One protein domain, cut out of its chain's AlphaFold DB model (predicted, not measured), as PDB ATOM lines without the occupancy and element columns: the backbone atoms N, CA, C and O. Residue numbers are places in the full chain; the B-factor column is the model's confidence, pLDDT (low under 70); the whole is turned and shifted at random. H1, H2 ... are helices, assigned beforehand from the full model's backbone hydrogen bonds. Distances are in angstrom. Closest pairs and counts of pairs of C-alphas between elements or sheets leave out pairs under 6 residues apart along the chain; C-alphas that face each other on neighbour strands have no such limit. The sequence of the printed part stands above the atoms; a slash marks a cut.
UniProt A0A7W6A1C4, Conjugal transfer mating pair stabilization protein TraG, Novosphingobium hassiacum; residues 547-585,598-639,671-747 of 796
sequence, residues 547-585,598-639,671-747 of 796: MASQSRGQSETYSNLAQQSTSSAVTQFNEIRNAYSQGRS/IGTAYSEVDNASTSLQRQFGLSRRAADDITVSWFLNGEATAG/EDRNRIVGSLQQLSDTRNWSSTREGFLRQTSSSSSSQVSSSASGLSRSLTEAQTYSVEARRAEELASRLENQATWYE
ATOM      1  N   MET A 547     160.273  94.994 112.976       79.75
ATOM      2  CA  MET A 547     160.230  95.224 114.424       79.75
ATOM      3  C   MET A 547     160.714  96.633 114.791       79.75
ATOM      4  O   MET A 547     160.128  97.264 115.669       79.75
ATOM      5  N   ALA A 548     161.728  97.161 114.098       83.88
ATOM      6  CA  ALA A 548     162.178  98.541 114.259       83.88
ATOM      7  C   ALA A 548     161.075  99.536 113.863       83.88
ATOM      8  O   ALA A 548     160.781 100.460 114.620       83.88
ATOM      9  N   SER A 549     160.406  99.307 112.727       83.00
ATOM     10  CA  SER A 549     159.266 100.110 112.268       83.00
ATOM     11  C   SER A 549     158.085 100.043 113.242       83.00
ATOM     12  O   SER A 549     157.515 101.075 113.591       83.00
ATOM     13  N   GLN A 550     157.761  98.856 113.758       86.88
ATOM     14  CA  GLN A 550     156.713  98.682 114.763       86.88
ATOM     15  C   GLN A 550     157.049  99.418 116.068       86.88
ATOM     16  O   GLN A 550     156.179 100.067 116.649       86.88
ATOM     17  N   SER A 551     158.308  99.360 116.512       82.19
ATOM     18  CA  SER A 551     158.775 100.081 117.700       82.19
ATOM     19  C   SER A 551     158.745 101.602 117.502       82.19
ATOM     20  O   SER A 551     158.367 102.319 118.427       82.19
ATOM     21  N   ARG A 552     159.041 102.109 116.294       84.31
ATOM     22  CA  ARG A 552     158.828 103.530 115.948       84.31
ATOM     23  C   ARG A 552     157.358 103.923 115.977       84.31
ATOM     24  O   ARG A 552     157.019 104.929 116.583       84.31
ATOM     25  N   GLY A 553     156.468 103.107 115.411       81.25
ATOM     26  CA  GLY A 553     155.027 103.374 115.477       81.25
ATOM     27  C   GLY A 553     154.502 103.427 116.921       81.25
ATOM     28  O   GLY A 553     153.655 104.258 117.260       81.25
ATOM     29  N   GLN A 554     155.044 102.587 117.810       83.44
ATOM     30  CA  GLN A 554     154.753 102.658 119.246       83.44
ATOM     31  C   GLN A 554     155.319 103.936 119.887       83.44
ATOM     32  O   GLN A 554     154.601 104.592 120.640       83.44
ATOM     33  N   SER A 555     156.558 104.321 119.561       82.62
ATOM     34  CA  SER A 555     157.185 105.583 119.992       82.62
ATOM     35  C   SER A 555     156.335 106.802 119.614       82.62
ATOM     36  O   SER A 555     156.012 107.624 120.474       82.62
ATOM     37  N   GLU A 556     155.866 106.875 118.365       81.06
ATOM     38  CA  GLU A 556     154.975 107.940 117.885       81.06
ATOM     39  C   GLU A 556     153.641 107.960 118.639       81.06
ATOM     40  O   GLU A 556     153.157 109.024 119.032       81.06
ATOM     41  N   THR A 557     153.065 106.788 118.912       80.12
ATOM     42  CA  THR A 557     151.808 106.670 119.666       80.12
ATOM     43  C   THR A 557     151.966 107.175 121.102       80.12
ATOM     44  O   THR A 557     151.168 107.997 121.556       80.12
ATOM     45  N   TYR A 558     153.013 106.744 121.814       84.06
ATOM     46  CA  TYR A 558     153.295 107.222 123.170       84.06
ATOM     47  C   TYR A 558     153.661 108.711 123.192       84.06
ATOM     48  O   TYR A 558     153.244 109.429 124.099       84.06
ATOM     49  N   SER A 559     154.359 109.211 122.169       78.50
ATOM     50  CA  SER A 559     154.638 110.643 122.002       78.50
ATOM     51  C   SER A 559     153.346 111.457 121.849       78.50
ATOM     52  O   SER A 559     153.174 112.469 122.532       78.50
ATOM     53  N   ASN A 560     152.389 110.988 121.041       75.88
ATOM     54  CA  ASN A 560     151.081 111.631 120.876       75.88
ATOM     55  C   ASN A 560     150.251 111.612 122.173       75.88
ATOM     56  O   ASN A 560     149.654 112.624 122.546       75.88
ATOM     57  N   LEU A 561     150.258 110.499 122.913       78.75
ATOM     58  CA  LEU A 561     149.586 110.400 124.217       78.75
ATOM     59  C   LEU A 561     150.227 111.319 125.269       78.75
ATOM     60  O   LEU A 561     149.518 111.993 126.022       78.75
ATOM     61  N   ALA A 562     151.559 111.428 125.283       79.31
ATOM     62  CA  ALA A 562     152.277 112.369 126.143       79.31
ATOM     63  C   ALA A 562     151.910 113.830 125.825       79.31
ATOM     64  O   ALA A 562     151.745 114.645 126.739       79.31
ATOM     65  N   GLN A 563     151.732 114.167 124.542       75.75
ATOM     66  CA  GLN A 563     151.285 115.494 124.104       75.75
ATOM     67  C   GLN A 563     149.845 115.788 124.535       75.75
ATOM     68  O   GLN A 563     149.576 116.866 125.069       75.75
ATOM     69  N   GLN A 564     148.928 114.832 124.372       78.44
ATOM     70  CA  GLN A 564     147.537 114.985 124.804       78.44
ATOM     71  C   GLN A 564     147.434 115.173 126.325       78.44
ATOM     72  O   GLN A 564     146.695 116.041 126.806       78.44
ATOM     73  N   SER A 565     148.220 114.410 127.088       81.25
ATOM     74  CA  SER A 565     148.294 114.542 128.544       81.25
ATOM     75  C   SER A 565     148.903 115.886 128.965       81.25
ATOM     76  O   SER A 565     148.387 116.558 129.858       81.25
ATOM     77  N   THR A 566     149.932 116.359 128.255       81.94
ATOM     78  CA  THR A 566     150.520 117.691 128.472       81.94
ATOM     79  C   THR A 566     149.521 118.814 128.177       81.94
ATOM     80  O   THR A 566     149.390 119.738 128.975       81.94
ATOM     81  N   SER A 567     148.768 118.728 127.079       80.19
ATOM     82  CA  SER A 567     147.726 119.708 126.729       80.19
ATOM     83  C   SER A 567     146.608 119.761 127.781       80.19
ATOM     84  O   SER A 567     146.157 120.834 128.196       80.19
ATOM     85  N   SER A 568     146.229 118.594 128.308       83.12
ATOM     86  CA  SER A 568     145.276 118.481 129.415       83.12
ATOM     87  C   SER A 568     145.818 119.131 130.696       83.12
ATOM     88  O   SER A 568     145.094 119.866 131.366       83.12
ATOM     89  N   ALA A 569     147.109 118.950 130.999       84.50
ATOM     90  CA  ALA A 569     147.779 119.603 132.123       84.50
ATOM     91  C   ALA A 569     147.816 121.140 131.975       84.50
ATOM     92  O   ALA A 569     147.492 121.856 132.923       84.50
ATOM     93  N   VAL A 570     148.129 121.669 130.786       85.44
ATOM     94  CA  VAL A 570     148.086 123.122 130.512       85.44
ATOM     95  C   VAL A 570     146.671 123.678 130.711       85.44
ATOM     96  O   VAL A 570     146.489 124.728 131.330       85.44
ATOM     97  N   THR A 571     145.651 122.950 130.254       84.69
ATOM     98  CA  THR A 571     144.245 123.346 130.423       84.69
ATOM     99  C   THR A 571     143.856 123.408 131.904       84.69
ATOM    100  O   THR A 571     143.337 124.428 132.358       84.69
ATOM    101  N   GLN A 572     144.192 122.376 132.685       87.25
ATOM    102  CA  GLN A 572     143.945 122.334 134.132       87.25
ATOM    103  C   GLN A 572     144.688 123.453 134.881       87.25
ATOM    104  O   GLN A 572     144.142 124.068 135.797       87.25
ATOM    105  N   PHE A 573     145.918 123.781 134.473       88.75
ATOM    106  CA  PHE A 573     146.671 124.903 135.038       88.75
ATOM    107  C   PHE A 573     145.960 126.248 134.819       88.75
ATOM    108  O   PHE A 573     145.861 127.060 135.746       88.75
ATOM    109  N   ASN A 574     145.412 126.464 133.621       86.31
ATOM    110  CA  ASN A 574     144.637 127.659 133.289       86.31
ATOM    111  C   ASN A 574     143.296 127.720 134.044       86.31
ATOM    112  O   ASN A 574     142.875 128.799 134.464       86.31
ATOM    113  N   GLU A 575     142.642 126.583 134.290       86.38
ATOM    114  CA  GLU A 575     141.447 126.513 135.144       86.38
ATOM    115  C   GLU A 575     141.744 126.923 136.588       86.38
ATOM    116  O   GLU A 575     141.014 127.739 137.157       86.38
ATOM    117  N   ILE A 576     142.853 126.443 137.161       88.12
ATOM    118  CA  ILE A 576     143.306 126.856 138.497       88.12
ATOM    119  C   ILE A 576     143.607 128.363 138.504       88.12
ATOM    120  O   ILE A 576     143.215 129.060 139.441       88.12
ATOM    121  N   ARG A 577     144.228 128.896 137.440       86.94
ATOM    122  CA  ARG A 577     144.531 130.334 137.293       86.94
ATOM    123  C   ARG A 577     143.256 131.180 137.294       86.94
ATOM    124  O   ARG A 577     143.194 132.228 137.943       86.94
ATOM    125  N   ASN A 578     142.212 130.705 136.621       84.94
ATOM    126  CA  ASN A 578     140.903 131.353 136.583       84.94
ATOM    127  C   ASN A 578     140.174 131.260 137.932       84.94
ATOM    128  O   ASN A 578     139.663 132.268 138.416       84.94
ATOM    129  N   ALA A 579     140.187 130.097 138.586       81.19
ATOM    130  CA  ALA A 579     139.595 129.926 139.913       81.19
ATOM    131  C   ALA A 579     140.298 130.800 140.971       81.19
ATOM    132  O   ALA A 579     139.646 131.445 141.792       81.19
ATOM    133  N   TYR A 580     141.629 130.889 140.911       79.31
ATOM    134  CA  TYR A 580     142.434 131.711 141.814       79.31
ATOM    135  C   TYR A 580     142.225 133.217 141.588       79.31
ATOM    136  O   TYR A 580     142.090 133.980 142.546       79.31
ATOM    137  N   SER A 581     142.152 133.665 140.328       75.31
ATOM    138  CA  SER A 581     141.893 135.077 140.006       75.31
ATOM    139  C   SER A 581     140.475 135.521 140.379       75.31
ATOM    140  O   SER A 581     140.312 136.625 140.895       75.31
ATOM    141  N   GLN A 582     139.469 134.656 140.211       71.75
ATOM    142  CA  GLN A 582     138.092 134.927 140.642       71.75
ATOM    143  C   GLN A 582     137.957 134.964 142.175       71.75
ATOM    144  O   GLN A 582     137.244 135.826 142.696       71.75
ATOM    145  N   GLY A 583     138.687 134.107 142.903       64.06
ATOM    146  CA  GLY A 583     138.719 134.094 144.374       64.06
ATOM    147  C   GLY A 583     139.325 135.360 144.995       64.06
ATOM    148  O   GLY A 583     138.817 135.873 145.992       64.06
ATOM    149  N   ARG A 584     140.340 135.956 144.349       56.88
ATOM    150  CA  ARG A 584     140.969 137.214 144.806       56.88
ATOM    151  C   ARG A 584     140.003 138.404 144.864       56.88
ATOM    152  O   ARG A 584     140.194 139.291 145.691       56.88
ATOM    153  N   SER A 585     138.958 138.415 144.035       49.03
ATOM    154  CA  SER A 585     137.916 139.456 144.043       49.03
ATOM    155  C   SER A 585     136.970 139.379 145.251       49.03
ATOM    156  O   SER A 585     136.297 140.366 145.542       49.03
ATOM    157  N   ILE A 598     151.333 129.919 144.781       82.44
ATOM    158  CA  ILE A 598     150.450 129.952 143.601       82.44
ATOM    159  C   ILE A 598     150.606 131.277 142.845       82.44
ATOM    160  O   ILE A 598     150.739 131.288 141.621       82.44
ATOM    161  N   GLY A 599     150.646 132.398 143.573       83.31
ATOM    162  CA  GLY A 599     150.876 133.718 142.983       83.31
ATOM    163  C   GLY A 599     152.257 133.839 142.335       83.31
ATOM    164  O   GLY A 599     152.364 134.337 141.213       83.31
ATOM    165  N   THR A 600     153.292 133.322 143.005       86.62
ATOM    166  CA  THR A 600     154.667 133.291 142.486       86.62
ATOM    167  C   THR A 600     154.748 132.479 141.194       86.62
ATOM    168  O   THR A 600     155.234 132.999 140.191       86.62
ATOM    169  N   ALA A 601     154.171 131.271 141.152       88.38
ATOM    170  CA  ALA A 601     154.148 130.433 139.950       88.38
ATOM    171  C   ALA A 601     153.504 131.131 138.740       88.38
ATOM    172  O   ALA A 601     154.072 131.123 137.649       88.38
ATOM    173  N   TYR A 602     152.361 131.799 138.926       89.56
ATOM    174  CA  TYR A 602     151.731 132.546 137.834       89.56
ATOM    175  C   TYR A 602     152.551 133.746 137.377       89.56
ATOM    176  O   TYR A 602     152.609 134.011 136.180       89.56
ATOM    177  N   SER A 603     153.184 134.467 138.304       87.94
ATOM    178  CA  SER A 603     154.044 135.598 137.948       87.94
ATOM    179  C   SER A 603     155.284 135.154 137.167       87.94
ATOM    180  O   SER A 603     155.703 135.836 136.232       87.94
ATOM    181  N   GLU A 604     155.837 133.987 137.497       88.75
ATOM    182  CA  GLU A 604     156.998 133.423 136.816       88.75
ATOM    183  C   GLU A 604     156.676 132.994 135.386       88.75
ATOM    184  O   GLU A 604     157.371 133.395 134.448       88.75
ATOM    185  N   VAL A 605     155.568 132.272 135.203       89.38
ATOM    186  CA  VAL A 605     155.064 131.883 133.878       89.38
ATOM    187  C   VAL A 605     154.710 133.113 133.031       89.38
ATOM    188  O   VAL A 605     155.074 133.180 131.859       89.38
ATOM    189  N   ASP A 606     154.073 134.136 133.610       89.62
ATOM    190  CA  ASP A 606     153.686 135.346 132.870       89.62
ATOM    191  C   ASP A 606     154.898 136.175 132.408       89.62
ATOM    192  O   ASP A 606     154.957 136.653 131.267       89.62
ATOM    193  N   ASN A 607     155.910 136.290 133.273       89.44
ATOM    194  CA  ASN A 607     157.181 136.927 132.942       89.44
ATOM    195  C   ASN A 607     157.915 136.171 131.826       89.44
ATOM    196  O   ASN A 607     158.460 136.801 130.916       89.44
ATOM    197  N   ALA A 608     157.896 134.836 131.867       88.00
ATOM    198  CA  ALA A 608     158.456 133.990 130.820       88.00
ATOM    199  C   ALA A 608     157.739 134.187 129.486       88.00
ATOM    200  O   ALA A 608     158.384 134.471 128.478       88.00
ATOM    201  N   SER A 609     156.406 134.119 129.496       87.88
ATOM    202  CA  SER A 609     155.561 134.260 128.304       87.88
ATOM    203  C   SER A 609     155.794 135.611 127.635       87.88
ATOM    204  O   SER A 609     155.985 135.704 126.422       87.88
ATOM    205  N   THR A 610     155.911 136.668 128.440       89.31
ATOM    206  CA  THR A 610     156.240 138.013 127.957       89.31
ATOM    207  C   THR A 610     157.656 138.096 127.371       89.31
ATOM    208  O   THR A 610     157.864 138.794 126.377       89.31
ATOM    209  N   SER A 611     158.633 137.390 127.949       87.44
ATOM    210  CA  SER A 611     159.999 137.318 127.414       87.44
ATOM    211  C   SER A 611     160.035 136.611 126.056       87.44
ATOM    212  O   SER A 611     160.616 137.135 125.108       87.44
ATOM    213  N   LEU A 612     159.345 135.474 125.933       83.00
ATOM    214  CA  LEU A 612     159.239 134.703 124.691       83.00
ATOM    215  C   LEU A 612     158.498 135.461 123.590       83.00
ATOM    216  O   LEU A 612     158.941 135.475 122.444       83.00
ATOM    217  N   GLN A 613     157.427 136.169 123.947       84.06
ATOM    218  CA  GLN A 613     156.711 137.051 123.030       84.06
ATOM    219  C   GLN A 613     157.622 138.152 122.467       84.06
ATOM    220  O   GLN A 613     157.610 138.404 121.264       84.06
ATOM    221  N   ARG A 614     158.428 138.807 123.314       85.25
ATOM    222  CA  ARG A 614     159.329 139.892 122.885       85.25
ATOM    223  C   ARG A 614     160.524 139.391 122.077       85.25
ATOM    224  O   ARG A 614     160.973 140.094 121.180       85.25
ATOM    225  N   GLN A 615     161.052 138.217 122.415       82.56
ATOM    226  CA  GLN A 615     162.278 137.683 121.822       82.56
ATOM    227  C   GLN A 615     162.032 136.921 120.512       82.56
ATOM    228  O   GLN A 615     162.886 136.964 119.629       82.56
ATOM    229  N   PHE A 616     160.879 136.258 120.379       80.00
ATOM    230  CA  PHE A 616     160.568 135.366 119.254       80.00
ATOM    231  C   PHE A 616     159.286 135.744 118.494       80.00
ATOM    232  O   PHE A 616     158.885 135.029 117.584       80.00
ATOM    233  N   GLY A 617     158.615 136.847 118.852       73.62
ATOM    234  CA  GLY A 617     157.425 137.331 118.138       73.62
ATOM    235  C   GLY A 617     156.191 136.426 118.259       73.62
ATOM    236  O   GLY A 617     155.262 136.547 117.463       73.62
ATOM    237  N   LEU A 618     156.166 135.515 119.236       76.31
ATOM    238  CA  LEU A 618     155.083 134.549 119.422       76.31
ATOM    239  C   LEU A 618     153.763 135.230 119.814       76.31
ATOM    240  O   LEU A 618     153.739 136.222 120.551       76.31
ATOM    241  N   SER A 619     152.640 134.648 119.380       75.88
ATOM    242  CA  SER A 619     151.324 135.059 119.876       75.88
ATOM    243  C   SER A 619     151.250 134.846 121.391       75.88
ATOM    244  O   SER A 619     151.855 133.916 121.931       75.88
ATOM    245  N   ARG A 620     150.495 135.696 122.104       75.19
ATOM    246  CA  ARG A 620     150.412 135.619 123.575       75.19
ATOM    247  C   ARG A 620     149.970 134.236 124.051       75.19
ATOM    248  O   ARG A 620     150.482 133.756 125.050       75.19
ATOM    249  N   ARG A 621     149.049 133.602 123.321       72.75
ATOM    250  CA  ARG A 621     148.542 132.269 123.652       72.75
ATOM    251  C   ARG A 621     149.587 131.180 123.416       72.75
ATOM    252  O   ARG A 621     149.789 130.358 124.295       72.75
ATOM    253  N   ALA A 622     150.292 131.219 122.283       71.06
ATOM    254  CA  ALA A 622     151.359 130.261 122.002       71.06
ATOM    255  C   ALA A 622     152.507 130.386 123.016       71.06
ATOM    256  O   ALA A 622     152.983 129.383 123.536       71.06
ATOM    257  N   ALA A 623     152.913 131.614 123.350       77.31
ATOM    258  CA  ALA A 623     153.929 131.856 124.368       77.31
ATOM    259  C   ALA A 623     153.488 131.357 125.757       77.31
ATOM    260  O   ALA A 623     154.288 130.734 126.450       77.31
ATOM    261  N   ASP A 624     152.227 131.582 126.150       80.69
ATOM    262  CA  ASP A 624     151.670 131.100 127.423       80.69
ATOM    263  C   ASP A 624     151.646 129.561 127.467       80.69
ATOM    264  O   ASP A 624     152.260 128.984 128.359       80.69
ATOM    265  N   ASP A 625     151.093 128.881 126.457       73.81
ATOM    266  CA  ASP A 625     151.021 127.409 126.419       73.81
ATOM    267  C   ASP A 625     152.417 126.747 126.424       73.81
ATOM    268  O   ASP A 625     152.653 125.761 127.134       73.81
ATOM    269  N   ILE A 626     153.385 127.318 125.697       76.75
ATOM    270  CA  ILE A 626     154.778 126.844 125.688       76.75
ATOM    271  C   ILE A 626     155.423 127.034 127.070       76.75
ATOM    272  O   ILE A 626     156.080 126.130 127.586       76.75
ATOM    273  N   THR A 627     155.221 128.187 127.711       84.56
ATOM    274  CA  THR A 627     155.803 128.444 129.040       84.56
ATOM    275  C   THR A 627     155.165 127.621 130.144       84.56
ATOM    276  O   THR A 627     155.884 127.123 131.006       84.56
ATOM    277  N   VAL A 628     153.843 127.434 130.111       86.38
ATOM    278  CA  VAL A 628     153.113 126.602 131.073       86.38
ATOM    279  C   VAL A 628     153.535 125.146 130.927       86.38
ATOM    280  O   VAL A 628     153.839 124.496 131.926       86.38
ATOM    281  N   SER A 629     153.610 124.625 129.697       82.06
ATOM    282  CA  SER A 629     154.039 123.240 129.470       82.06
ATOM    283  C   SER A 629     155.479 122.996 129.935       82.06
ATOM    284  O   SER A 629     155.723 121.968 130.571       82.06
ATOM    285  N   TRP A 630     156.399 123.949 129.716       84.56
ATOM    286  CA  TRP A 630     157.766 123.892 130.251       84.56
ATOM    287  C   TRP A 630     157.793 123.980 131.779       84.56
ATOM    288  O   TRP A 630     158.443 123.167 132.431       84.56
ATOM    289  N   PHE A 631     157.068 124.937 132.366       87.62
ATOM    290  CA  PHE A 631     156.982 125.107 133.816       87.62
ATOM    291  C   PHE A 631     156.476 123.836 134.502       87.62
ATOM    292  O   PHE A 631     157.010 123.459 135.538       87.62
ATOM    293  N   LEU A 632     155.490 123.151 133.915       83.25
ATOM    294  CA  LEU A 632     154.906 121.929 134.464       83.25
ATOM    295  C   LEU A 632     155.800 120.704 134.264       83.25
ATOM    296  O   LEU A 632     156.089 120.006 135.236       83.25
ATOM    297  N   ASN A 633     156.273 120.446 133.043       73.75
ATOM    298  CA  ASN A 633     156.996 119.211 132.716       73.75
ATOM    299  C   ASN A 633     158.503 119.288 132.994       73.75
ATOM    300  O   ASN A 633     159.123 118.258 133.237       73.75
ATOM    301  N   GLY A 634     159.102 120.482 133.046       64.31
ATOM    302  CA  GLY A 634     160.550 120.679 133.218       64.31
ATOM    303  C   GLY A 634     161.381 120.388 131.963       64.31
ATOM    304  O   GLY A 634     162.562 120.710 131.929       64.31
ATOM    305  N   GLU A 635     160.759 119.830 130.928       57.16
ATOM    306  CA  GLU A 635     161.309 119.649 129.593       57.16
ATOM    307  C   GLU A 635     160.215 120.044 128.594       57.16
ATOM    308  O   GLU A 635     159.057 119.642 128.745       57.16
ATOM    309  N   ALA A 636     160.554 120.800 127.546       48.12
ATOM    310  CA  ALA A 636     159.741 120.770 126.337       48.12
ATOM    311  C   ALA A 636     159.880 119.350 125.806       48.12
ATOM    312  O   ALA A 636     160.972 118.958 125.392       48.12
ATOM    313  N   THR A 637     158.805 118.566 125.827       40.00
ATOM    314  CA  THR A 637     158.773 117.286 125.127       40.00
ATOM    315  C   THR A 637     159.270 117.536 123.705       40.00
ATOM    316  O   THR A 637     158.656 118.251 122.907       40.00
ATOM    317  N   ALA A 638     160.445 116.987 123.394       36.69
ATOM    318  CA  ALA A 638     161.146 117.128 122.121       36.69
ATOM    319  C   ALA A 638     160.440 116.353 120.984       36.69
ATOM    320  O   ALA A 638     161.076 115.754 120.133       36.69
ATOM    321  N   GLY A 639     159.104 116.391 120.980       36.97
ATOM    322  CA  GLY A 639     158.171 115.911 119.964       36.97
ATOM    323  C   GLY A 639     157.096 116.952 119.606       36.97
ATOM    324  O   GLY A 639     156.320 116.714 118.693       36.97
ATOM    325  N   GLU A 671     165.748 125.801 114.205       56.00
ATOM    326  CA  GLU A 671     166.719 126.684 114.853       56.00
ATOM    327  C   GLU A 671     166.082 127.581 115.930       56.00
ATOM    328  O   GLU A 671     166.591 127.661 117.051       56.00
ATOM    329  N   ASP A 672     164.924 128.182 115.651       61.84
ATOM    330  CA  ASP A 672     164.203 129.014 116.621       61.84
ATOM    331  C   ASP A 672     163.628 128.181 117.771       61.84
ATOM    332  O   ASP A 672     163.597 128.640 118.914       61.84
ATOM    333  N   ARG A 673     163.280 126.912 117.519       64.06
ATOM    334  CA  ARG A 673     162.862 125.964 118.564       64.06
ATOM    335  C   ARG A 673     163.962 125.716 119.597       64.06
ATOM    336  O   ARG A 673     163.694 125.763 120.796       64.06
ATOM    337  N   ASN A 674     165.200 125.504 119.152       66.31
ATOM    338  CA  ASN A 674     166.338 125.306 120.054       66.31
ATOM    339  C   ASN A 674     166.643 126.570 120.871       66.31
ATOM    340  O   ASN A 674     166.996 126.478 122.046       66.31
ATOM    341  N   ARG A 675     166.452 127.757 120.284       76.62
ATOM    342  CA  ARG A 675     166.622 129.043 120.983       76.62
ATOM    343  C   ARG A 675     165.523 129.286 122.020       76.62
ATOM    344  O   ARG A 675     165.828 129.743 123.121       76.62
ATOM    345  N   ILE A 676     164.274 128.940 121.704       77.75
ATOM    346  CA  ILE A 676     163.132 128.974 122.632       77.75
ATOM    347  C   ILE A 676     163.395 128.050 123.827       77.75
ATOM    348  O   ILE A 676     163.329 128.500 124.971       77.75
ATOM    349  N   VAL A 677     163.774 126.794 123.572       80.12
ATOM    350  CA  VAL A 677     164.121 125.810 124.612       80.12
ATOM    351  C   VAL A 677     165.287 126.297 125.472       80.12
ATOM    352  O   VAL A 677     165.178 126.294 126.694       80.12
ATOM    353  N   GLY A 678     166.362 126.799 124.858       80.50
ATOM    354  CA  GLY A 678     167.507 127.347 125.590       80.50
ATOM    355  C   GLY A 678     167.138 128.544 126.472       80.50
ATOM    356  O   GLY A 678     167.601 128.640 127.607       80.50
ATOM    357  N   SER A 679     166.251 129.426 125.995       85.50
ATOM    358  CA  SER A 679     165.770 130.572 126.778       85.50
ATOM    359  C   SER A 679     164.927 130.145 127.986       85.50
ATOM    360  O   SER A 679     165.094 130.684 129.080       85.50
ATOM    361  N   LEU A 680     164.066 129.137 127.814       84.44
ATOM    362  CA  LEU A 680     163.237 128.575 128.877       84.44
ATOM    363  C   LEU A 680     164.063 127.805 129.898       84.44
ATOM    364  O   LEU A 680     163.811 127.926 131.092       84.44
ATOM    365  N   GLN A 681     165.073 127.065 129.446       85.12
ATOM    366  CA  GLN A 681     166.003 126.364 130.319       85.12
ATOM    367  C   GLN A 681     166.794 127.353 131.176       85.12
ATOM    368  O   GLN A 681     166.793 127.241 132.400       85.12
ATOM    369  N   GLN A 682     167.365 128.392 130.560       87.44
ATOM    370  CA  GLN A 682     168.056 129.454 131.291       87.44
ATOM    371  C   GLN A 682     167.135 130.124 132.318       87.44
ATOM    372  O   GLN A 682     167.555 130.381 133.448       87.44
ATOM    373  N   LEU A 683     165.883 130.407 131.949       86.44
ATOM    374  CA  LEU A 683     164.912 131.035 132.841       86.44
ATOM    375  C   LEU A 683     164.504 130.108 133.994       86.44
ATOM    376  O   LEU A 683     164.458 130.549 135.141       86.44
ATOM    377  N   SER A 684     164.271 128.833 133.689       87.31
ATOM    378  CA  SER A 684     163.939 127.774 134.640       87.31
ATOM    379  C   SER A 684     165.039 127.578 135.681       87.31
ATOM    380  O   SER A 684     164.744 127.536 136.878       87.31
ATOM    381  N   ASP A 685     166.298 127.527 135.242       86.81
ATOM    382  CA  ASP A 685     167.460 127.340 136.114       86.81
ATOM    383  C   ASP A 685     167.740 128.596 136.948       86.81
ATOM    384  O   ASP A 685     167.906 128.519 138.166       86.81
ATOM    385  N   THR A 686     167.718 129.780 136.321       87.75
ATOM    386  CA  THR A 686     167.992 131.058 137.005       87.75
ATOM    387  C   THR A 686     166.940 131.376 138.067       87.75
ATOM    388  O   THR A 686     167.256 131.977 139.092       87.75
ATOM    389  N   ARG A 687     165.681 130.995 137.827       84.69
ATOM    390  CA  ARG A 687     164.545 131.317 138.702       84.69
ATOM    391  C   ARG A 687     164.036 130.130 139.512       84.69
ATOM    392  O   ARG A 687     162.969 130.215 140.113       84.69
ATOM    393  N   ASN A 688     164.797 129.036 139.544       86.25
ATOM    394  CA  ASN A 688     164.507 127.842 140.335       86.25
ATOM    395  C   ASN A 688     163.049 127.356 140.180       86.25
ATOM    396  O   ASN A 688     162.305 127.181 141.154       86.25
ATOM    397  N   TRP A 689     162.610 127.175 138.931       88.44
ATOM    398  CA  TRP A 689     161.236 126.770 138.622       88.44
ATOM    399  C   TRP A 689     160.866 125.412 139.203       88.44
ATOM    400  O   TRP A 689     159.698 125.187 139.496       88.44
ATOM    401  N   SER A 690     161.837 124.531 139.444       86.44
ATOM    402  CA  SER A 690     161.614 123.253 140.122       86.44
ATOM    403  C   SER A 690     161.016 123.446 141.522       86.44
ATOM    404  O   SER A 690     159.980 122.853 141.826       86.44
ATOM    405  N   SER A 691     161.605 124.332 142.333       87.44
ATOM    406  CA  SER A 691     161.117 124.663 143.675       87.44
ATOM    407  C   SER A 691     159.776 125.403 143.632       87.44
ATOM    408  O   SER A 691     158.867 125.085 144.400       87.44
ATOM    409  N   THR A 692     159.612 126.331 142.684       88.50
ATOM    410  CA  THR A 692     158.352 127.075 142.495       88.50
ATOM    411  C   THR A 692     157.209 126.152 142.058       88.50
ATOM    412  O   THR A 692     156.099 126.243 142.584       88.50
ATOM    413  N   ARG A 693     157.480 125.208 141.149       88.75
ATOM    414  CA  ARG A 693     156.542 124.168 140.711       88.75
ATOM    415  C   ARG A 693     156.150 123.255 141.866       88.75
ATOM    416  O   ARG A 693     154.966 122.986 142.036       88.75
ATOM    417  N   GLU A 694     157.108 122.780 142.659       87.44
ATOM    418  CA  GLU A 694     156.813 121.913 143.805       87.44
ATOM    419  C   GLU A 694     155.943 122.640 144.843       87.44
ATOM    420  O   GLU A 694     154.933 122.100 145.301       87.44
ATOM    421  N   GLY A 695     156.271 123.903 145.141       86.62
ATOM    422  CA  GLY A 695     155.462 124.769 145.997       86.62
ATOM    423  C   GLY A 695     154.046 124.994 145.453       86.62
ATOM    424  O   GLY A 695     153.084 124.962 146.220       86.62
ATOM    425  N   PHE A 696     153.901 125.171 144.138       89.31
ATOM    426  CA  PHE A 696     152.608 125.292 143.463       89.31
ATOM    427  C   PHE A 696     151.789 123.999 143.554       89.31
ATOM    428  O   PHE A 696     150.638 124.039 143.989       89.31
ATOM    429  N   LEU A 697     152.364 122.844 143.206       87.81
ATOM    430  CA  LEU A 697     151.657 121.558 143.234       87.81
ATOM    431  C   LEU A 697     151.210 121.189 144.655       87.81
ATOM    432  O   LEU A 697     150.067 120.773 144.860       87.81
ATOM    433  N   ARG A 698     152.074 121.394 145.657       85.06
ATOM    434  CA  ARG A 698     151.773 121.122 147.072       85.06
ATOM    435  C   ARG A 698     150.686 122.044 147.633       85.06
ATOM    436  O   ARG A 698     149.808 121.589 148.361       85.06
ATOM    437  N   GLN A 699     150.713 123.328 147.276       83.62
ATOM    438  CA  GLN A 699     149.711 124.302 147.719       83.62
ATOM    439  C   GLN A 699     148.355 124.086 147.038       83.62
ATOM    440  O   GLN A 699     147.310 124.177 147.673       83.62
ATOM    441  N   THR A 700     148.360 123.775 145.742       83.44
ATOM    442  CA  THR A 700     147.128 123.584 144.967       83.44
ATOM    443  C   THR A 700     146.414 122.292 145.386       83.44
ATOM    444  O   THR A 700     145.197 122.286 145.556       83.44
ATOM    445  N   SER A 701     147.168 121.217 145.651       82.94
ATOM    446  CA  SER A 701     146.632 119.945 146.165       82.94
ATOM    447  C   SER A 701     146.103 120.026 147.601       82.94
ATOM    448  O   SER A 701     145.157 119.319 147.937       82.94
ATOM    449  N   SER A 702     146.672 120.897 148.440       80.69
ATOM    450  CA  SER A 702     146.204 121.146 149.815       80.69
ATOM    451  C   SER A 702     145.186 122.289 149.926       80.69
ATOM    452  O   SER A 702     144.774 122.644 151.032       80.69
ATOM    453  N   SER A 703     144.754 122.858 148.795       76.06
ATOM    454  CA  SER A 703     143.782 123.948 148.772       76.06
ATOM    455  C   SER A 703     142.426 123.501 149.324       76.06
ATOM    456  O   SER A 703     141.908 122.438 148.979       76.06
ATOM    457  N   SER A 704     141.817 124.348 150.155       71.00
ATOM    458  CA  SER A 704     140.467 124.142 150.696       71.00
ATOM    459  C   SER A 704     139.355 124.384 149.668       71.00
ATOM    460  O   SER A 704     138.211 123.992 149.901       71.00
ATOM    461  N   SER A 705     139.668 125.013 148.528       75.81
ATOM    462  CA  SER A 705     138.717 125.216 147.436       75.81
ATOM    463  C   SER A 705     138.522 123.913 146.662       75.81
ATOM    464  O   SER A 705     139.471 123.366 146.102       75.81
ATOM    465  N   SER A 706     137.283 123.419 146.609       74.62
ATOM    466  CA  SER A 706     136.933 122.165 145.925       74.62
ATOM    467  C   SER A 706     137.212 122.195 144.422       74.62
ATOM    468  O   SER A 706     137.552 121.165 143.853       74.62
ATOM    469  N   GLN A 707     137.098 123.367 143.789       78.12
ATOM    470  CA  GLN A 707     137.387 123.551 142.365       78.12
ATOM    471  C   GLN A 707     138.897 123.541 142.095       78.12
ATOM    472  O   GLN A 707     139.361 122.915 141.146       78.12
ATOM    473  N   VAL A 708     139.679 124.194 142.962       82.56
ATOM    474  CA  VAL A 708     141.144 124.199 142.864       82.56
ATOM    475  C   VAL A 708     141.699 122.807 143.150       82.56
ATOM    476  O   VAL A 708     142.555 122.347 142.404       82.56
ATOM    477  N   SER A 709     141.189 122.104 144.164       82.31
ATOM    478  CA  SER A 709     141.657 120.758 144.510       82.31
ATOM    479  C   SER A 709     141.273 119.702 143.468       82.31
ATOM    480  O   SER A 709     142.092 118.834 143.161       82.31
ATOM    481  N   SER A 710     140.086 119.793 142.849       81.88
ATOM    482  CA  SER A 710     139.715 118.903 141.741       81.88
ATOM    483  C   SER A 710     140.620 119.108 140.529       81.88
ATOM    484  O   SER A 710     141.174 118.131 140.020       81.88
ATOM    485  N   SER A 711     140.849 120.360 140.117       86.94
ATOM    486  CA  SER A 711     141.740 120.669 138.993       86.94
ATOM    487  C   SER A 711     143.206 120.363 139.323       86.94
ATOM    488  O   SER A 711     143.940 119.894 138.457       86.94
ATOM    489  N   ALA A 712     143.633 120.503 140.585       86.75
ATOM    490  CA  ALA A 712     144.962 120.088 141.047       86.75
ATOM    491  C   ALA A 712     145.182 118.580 140.905       86.75
ATOM    492  O   ALA A 712     146.244 118.153 140.457       86.75
ATOM    493  N   SER A 713     144.181 117.775 141.278       86.62
ATOM    494  CA  SER A 713     144.260 116.316 141.169       86.62
ATOM    495  C   SER A 713     144.326 115.858 139.707       86.62
ATOM    496  O   SER A 713     145.135 114.990 139.366       86.62
ATOM    497  N   GLY A 714     143.548 116.506 138.829       86.44
ATOM    498  CA  GLY A 714     143.609 116.304 137.383       86.44
ATOM    499  C   GLY A 714     144.970 116.698 136.813       86.44
ATOM    500  O   GLY A 714     145.584 115.912 136.098       86.44
ATOM    501  N   LEU A 715     145.490 117.860 137.216       89.56
ATOM    502  CA  LEU A 715     146.808 118.344 136.818       89.56
ATOM    503  C   LEU A 715     147.932 117.380 137.219       89.56
ATOM    504  O   LEU A 715     148.772 117.050 136.384       89.56
ATOM    505  N   SER A 716     147.945 116.897 138.469       87.94
ATOM    506  CA  SER A 716     148.968 115.947 138.926       87.94
ATOM    507  C   SER A 716     148.922 114.637 138.149       87.94
ATOM    508  O   SER A 716     149.966 114.106 137.781       87.94
ATOM    509  N   ARG A 717     147.714 114.146 137.845       89.25
ATOM    510  CA  ARG A 717     147.523 112.912 137.086       89.25
ATOM    511  C   ARG A 717     148.030 113.060 135.655       89.25
ATOM    512  O   ARG A 717     148.828 112.239 135.219       89.25
ATOM    513  N   SER A 718     147.617 114.120 134.962       87.62
ATOM    514  CA  SER A 718     148.058 114.394 133.593       87.62
ATOM    515  C   SER A 718     149.571 114.619 133.507       87.62
ATOM    516  O   SER A 718     150.196 114.227 132.525       87.62
ATOM    517  N   LEU A 719     150.185 115.199 134.542       86.19
ATOM    518  CA  LEU A 719     151.637 115.350 134.602       86.19
ATOM    519  C   LEU A 719     152.349 113.997 134.746       86.19
ATOM    520  O   LEU A 719     153.309 113.731 134.027       86.19
ATOM    521  N   THR A 720     151.866 113.128 135.640       87.94
ATOM    522  CA  THR A 720     152.424 111.779 135.811       87.94
ATOM    523  C   THR A 720     152.259 110.943 134.545       87.94
ATOM    524  O   THR A 720     153.228 110.348 134.087       87.94
ATOM    525  N   GLU A 721     151.070 110.946 133.935       87.50
ATOM    526  CA  GLU A 721     150.803 110.231 132.680       87.50
ATOM    527  C   GLU A 721     151.693 110.755 131.536       87.50
ATOM    528  O   GLU A 721     152.314 109.963 130.828       87.50
ATOM    529  N   ALA A 722     151.857 112.078 131.405       84.75
ATOM    530  CA  ALA A 722     152.736 112.676 130.396       84.75
ATOM    531  C   ALA A 722     154.202 112.245 130.568       84.75
ATOM    532  O   ALA A 722     154.866 111.903 129.587       84.75
ATOM    533  N   GLN A 723     154.698 112.218 131.808       85.00
ATOM    534  CA  GLN A 723     156.056 111.766 132.111       85.00
ATOM    535  C   GLN A 723     156.243 110.287 131.775       85.00
ATOM    536  O   GLN A 723     157.202 109.944 131.082       85.00
ATOM    537  N   THR A 724     155.317 109.425 132.198       87.50
ATOM    538  CA  THR A 724     155.371 107.988 131.905       87.50
ATOM    539  C   THR A 724     155.402 107.733 130.401       87.50
ATOM    540  O   THR A 724     156.330 107.082 129.919       87.50
ATOM    541  N   TYR A 725     154.485 108.335 129.641       86.38
ATOM    542  CA  TYR A 725     154.445 108.169 128.188       86.38
ATOM    543  C   TYR A 725     155.681 108.743 127.487       86.38
ATOM    544  O   TYR A 725     156.160 108.159 126.517       86.38
ATOM    545  N   SER A 726     156.262 109.840 127.986       81.62
ATOM    546  CA  SER A 726     157.492 110.400 127.409       81.62
ATOM    547  C   SER A 726     158.707 109.475 127.573       81.62
ATOM    548  O   SER A 726     159.521 109.349 126.656       81.62
ATOM    549  N   VAL A 727     158.816 108.788 128.715       86.06
ATOM    550  CA  VAL A 727     159.886 107.815 128.983       86.06
ATOM    551  C   VAL A 727     159.679 106.553 128.148       86.06
ATOM    552  O   VAL A 727     160.636 106.018 127.588       86.06
ATOM    553  N   GLU A 728     158.434 106.094 128.027       86.88
ATOM    554  CA  GLU A 728     158.080 104.937 127.202       86.88
ATOM    555  C   GLU A 728     158.336 105.194 125.714       86.88
ATOM    556  O   GLU A 728     158.917 104.339 125.046       86.88
ATOM    557  N   ALA A 729     158.018 106.395 125.219       83.69
ATOM    558  CA  ALA A 729     158.340 106.815 123.858       83.69
ATOM    559  C   ALA A 729     159.857 106.793 123.602       83.69
ATOM    560  O   ALA A 729     160.309 106.170 122.644       83.69
ATOM    561  N   ARG A 730     160.668 107.385 124.497       83.81
ATOM    562  CA  ARG A 730     162.143 107.359 124.380       83.81
ATOM    563  C   ARG A 730     162.689 105.934 124.353       83.81
ATOM    564  O   ARG A 730     163.525 105.613 123.515       83.81
ATOM    565  N   ARG A 731     162.188 105.061 125.231       88.31
ATOM    566  CA  ARG A 731     162.600 103.652 125.271       88.31
ATOM    567  C   ARG A 731     162.248 102.919 123.972       88.31
ATOM    568  O   ARG A 731     163.051 102.113 123.502       88.31
ATOM    569  N   ALA A 732     161.070 103.179 123.407       84.56
ATOM    570  CA  ALA A 732     160.645 102.599 122.136       84.56
ATOM    571  C   ALA A 732     161.497 103.111 120.959       84.56
ATOM    572  O   ALA A 732     161.871 102.325 120.086       84.56
ATOM    573  N   GLU A 733     161.890 104.386 120.969       88.00
ATOM    574  CA  GLU A 733     162.789 104.962 119.963       88.00
ATOM    575  C   GLU A 733     164.212 104.392 120.049       88.00
ATOM    576  O   GLU A 733     164.820 104.036 119.036       88.00
ATOM    577  N   GLU A 734     164.747 104.237 121.261       87.12
ATOM    578  CA  GLU A 734     166.052 103.608 121.494       87.12
ATOM    579  C   GLU A 734     166.065 102.138 121.066       87.12
ATOM    580  O   GLU A 734     167.071 101.634 120.560       87.12
ATOM    581  N   LEU A 735     164.962 101.417 121.282       88.00
ATOM    582  CA  LEU A 735     164.813 100.040 120.821       88.00
ATOM    583  C   LEU A 735     164.753  99.982 119.294       88.00
ATOM    584  O   LEU A 735     165.476  99.184 118.698       88.00
ATOM    585  N   ALA A 736     163.976 100.863 118.664       87.25
ATOM    586  CA  ALA A 736     163.906 100.955 117.212       87.25
ATOM    587  C   ALA A 736     165.273 101.253 116.587       87.25
ATOM    588  O   ALA A 736     165.702 100.546 115.680       87.25
ATOM    589  N   SER A 737     165.990 102.241 117.127       87.88
ATOM    590  CA  SER A 737     167.318 102.637 116.650       87.88
ATOM    591  C   SER A 737     168.341 101.509 116.810       87.88
ATOM    592  O   SER A 737     169.185 101.297 115.943       87.88
ATOM    593  N   ARG A 738     168.272 100.739 117.906       88.69
ATOM    594  CA  ARG A 738     169.127  99.554 118.088       88.69
ATOM    595  C   ARG A 738     168.815  98.456 117.075       88.69
ATOM    596  O   ARG A 738     169.751  97.901 116.505       88.69
ATOM    597  N   LEU A 739     167.536  98.157 116.846       85.31
ATOM    598  CA  LEU A 739     167.112  97.147 115.874       85.31
ATOM    599  C   LEU A 739     167.465  97.545 114.440       85.31
ATOM    600  O   LEU A 739     167.883  96.696 113.660       85.31
ATOM    601  N   GLU A 740     167.344  98.827 114.104       83.88
ATOM    602  CA  GLU A 740     167.721  99.349 112.795       83.88
ATOM    603  C   GLU A 740     169.235  99.292 112.589       83.88
ATOM    604  O   GLU A 740     169.682  98.752 111.586       83.88
ATOM    605  N   ASN A 741     170.037  99.720 113.569       82.88
ATOM    606  CA  ASN A 741     171.496  99.594 113.495       82.88
ATOM    607  C   ASN A 741     171.946  98.134 113.338       82.88
ATOM    608  O   ASN A 741     172.876  97.850 112.585       82.88
ATOM    609  N   GLN A 742     171.280  97.200 114.027       81.12
ATOM    610  CA  GLN A 742     171.508  95.770 113.829       81.12
ATOM    611  C   GLN A 742     171.120  95.355 112.410       81.12
ATOM    612  O   GLN A 742     171.941  94.760 111.719       81.12
ATOM    613  N   ALA A 743     169.920  95.711 111.943       75.31
ATOM    614  CA  ALA A 743     169.456  95.404 110.593       75.31
ATOM    615  C   ALA A 743     170.430  95.918 109.520       75.31
ATOM    616  O   ALA A 743     170.820  95.143 108.654       75.31
ATOM    617  N   THR A 744     170.900  97.164 109.625       76.38
ATOM    618  CA  THR A 744     171.864  97.773 108.698       76.38
ATOM    619  C   THR A 744     173.244  97.121 108.778       76.38
ATOM    620  O   THR A 744     173.882  96.916 107.745       76.38
ATOM    621  N   TRP A 745     173.714  96.745 109.973       75.25
ATOM    622  CA  TRP A 745     174.959  95.984 110.121       75.25
ATOM    623  C   TRP A 745     174.870  94.626 109.415       75.25
ATOM    624  O   TRP A 745     175.772  94.260 108.661       75.25
ATOM    625  N   TYR A 746     173.755  93.910 109.597       69.38
ATOM    626  CA  TYR A 746     173.507  92.634 108.926       69.38
ATOM    627  C   TYR A 746     173.306  92.801 107.418       69.38
ATOM    628  O   TYR A 746     173.784  91.968 106.660       69.38
ATOM    629  N   GLU A 747     172.640  93.862 106.964       67.19
ATOM    630  CA  GLU A 747     172.434  94.171 105.544       67.19
ATOM    631  C   GLU A 747     173.761  94.493 104.839       67.19
ATOM    632  O   GLU A 747     174.030  93.966 103.761       67.19
TER     633      GLU A 747
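What this domain is: This is residues 547 to 585, 598 to 639 and 671 to 747 of the 796 residues of the protein "Conjugal transfer mating pair stabilization protein TraG" of Novosphingobium hassiacum (UniProt A0A7W6A1C4). Two long helices, H1 and H6, lie side by side running opposite ways and make the length of the domain, and a cluster of four shorter helices, H2 to H5, packs on one part of this pair. H3 packs across H1, H5 packs on the first part of H6, and H2 and H4 are farther from the pair, while toward residues 547 and 747 the pair runs on beyond the cluster. The printed part has 158 residues with six named helices, H1 to H6 in order along the chain, and no named strand; the class is all helix. It is only just compact, close to loose, with a radius of gyration of the C-alphas of 18.1 A, and its elongated outline spans 68 by 36 by 25 A.

How they stand to each other: H1, residues 547 to 584, touches H6, residues 706 to 747, at a shallow tilt of 19 degrees, opposite ways; their closest C-alphas, of Ala 548 and Ala 736, are 4.2 A apart. H2, residues 598 to 616, is close but not clearly touching H1, with C-alphas 577 and 602 the closest at 7.6 A. H3, residues 620 to 633, is the hub, touching five helices. It touches residues 566 to 573 of H1 alone, about perpendicular at 72 degrees, only just past steep; C-alphas 570 and 629 are the closest at 6.0 A. Residues 605 to 613 of H2 alone touch H3 at a steep tilt of 54 degrees, with C-alphas 609 and 623 the closest at 4.9 A. Residues 608 to 616 of H2 alone touch H4, residues 671 to 686, at a shallow tilt of 32 degrees, only just short of steep; C-alphas 612 and 676 are the closest at 7.2 A. H5, residues 689 to 701, touches H6 with residues 697 to 701 alone, at a steep tilt of 47 degrees; C-alphas 701 and 709 are the closest at 5.3 A. H4 and H6 are apart. In each of the six helices every O i to N i+4 pair is within hydrogen-bond range.

Where its parts are: H1 begins at C-alpha 547 (160.230, 95.224, 114.424) and is 55.3 A long from first to last C-alpha. H2 measures 26.9 A, H3 19.9 A, H4 22.6 A and H5 17.8 A. H6 is 60.6 A long and ends at C-alpha 747 (172.434, 94.171, 105.544).

The domain as a whole: The two C-alphas farthest apart, of Ser 585 and Glu 747, are 68.7 A apart. Residues 586 to 597 and 640 to 670 are not printed; the C-alpha gaps across these cuts are 15.7 A and 14.7 A. Of the links that are printed whole, H2 to H3, H4 to H5 and H5 to H6 are tight. The mean pLDDT of the printed part is 80.8, and residues 583 to 585, 634 to 639, 671 to 674 and 746 to 747 are under 70.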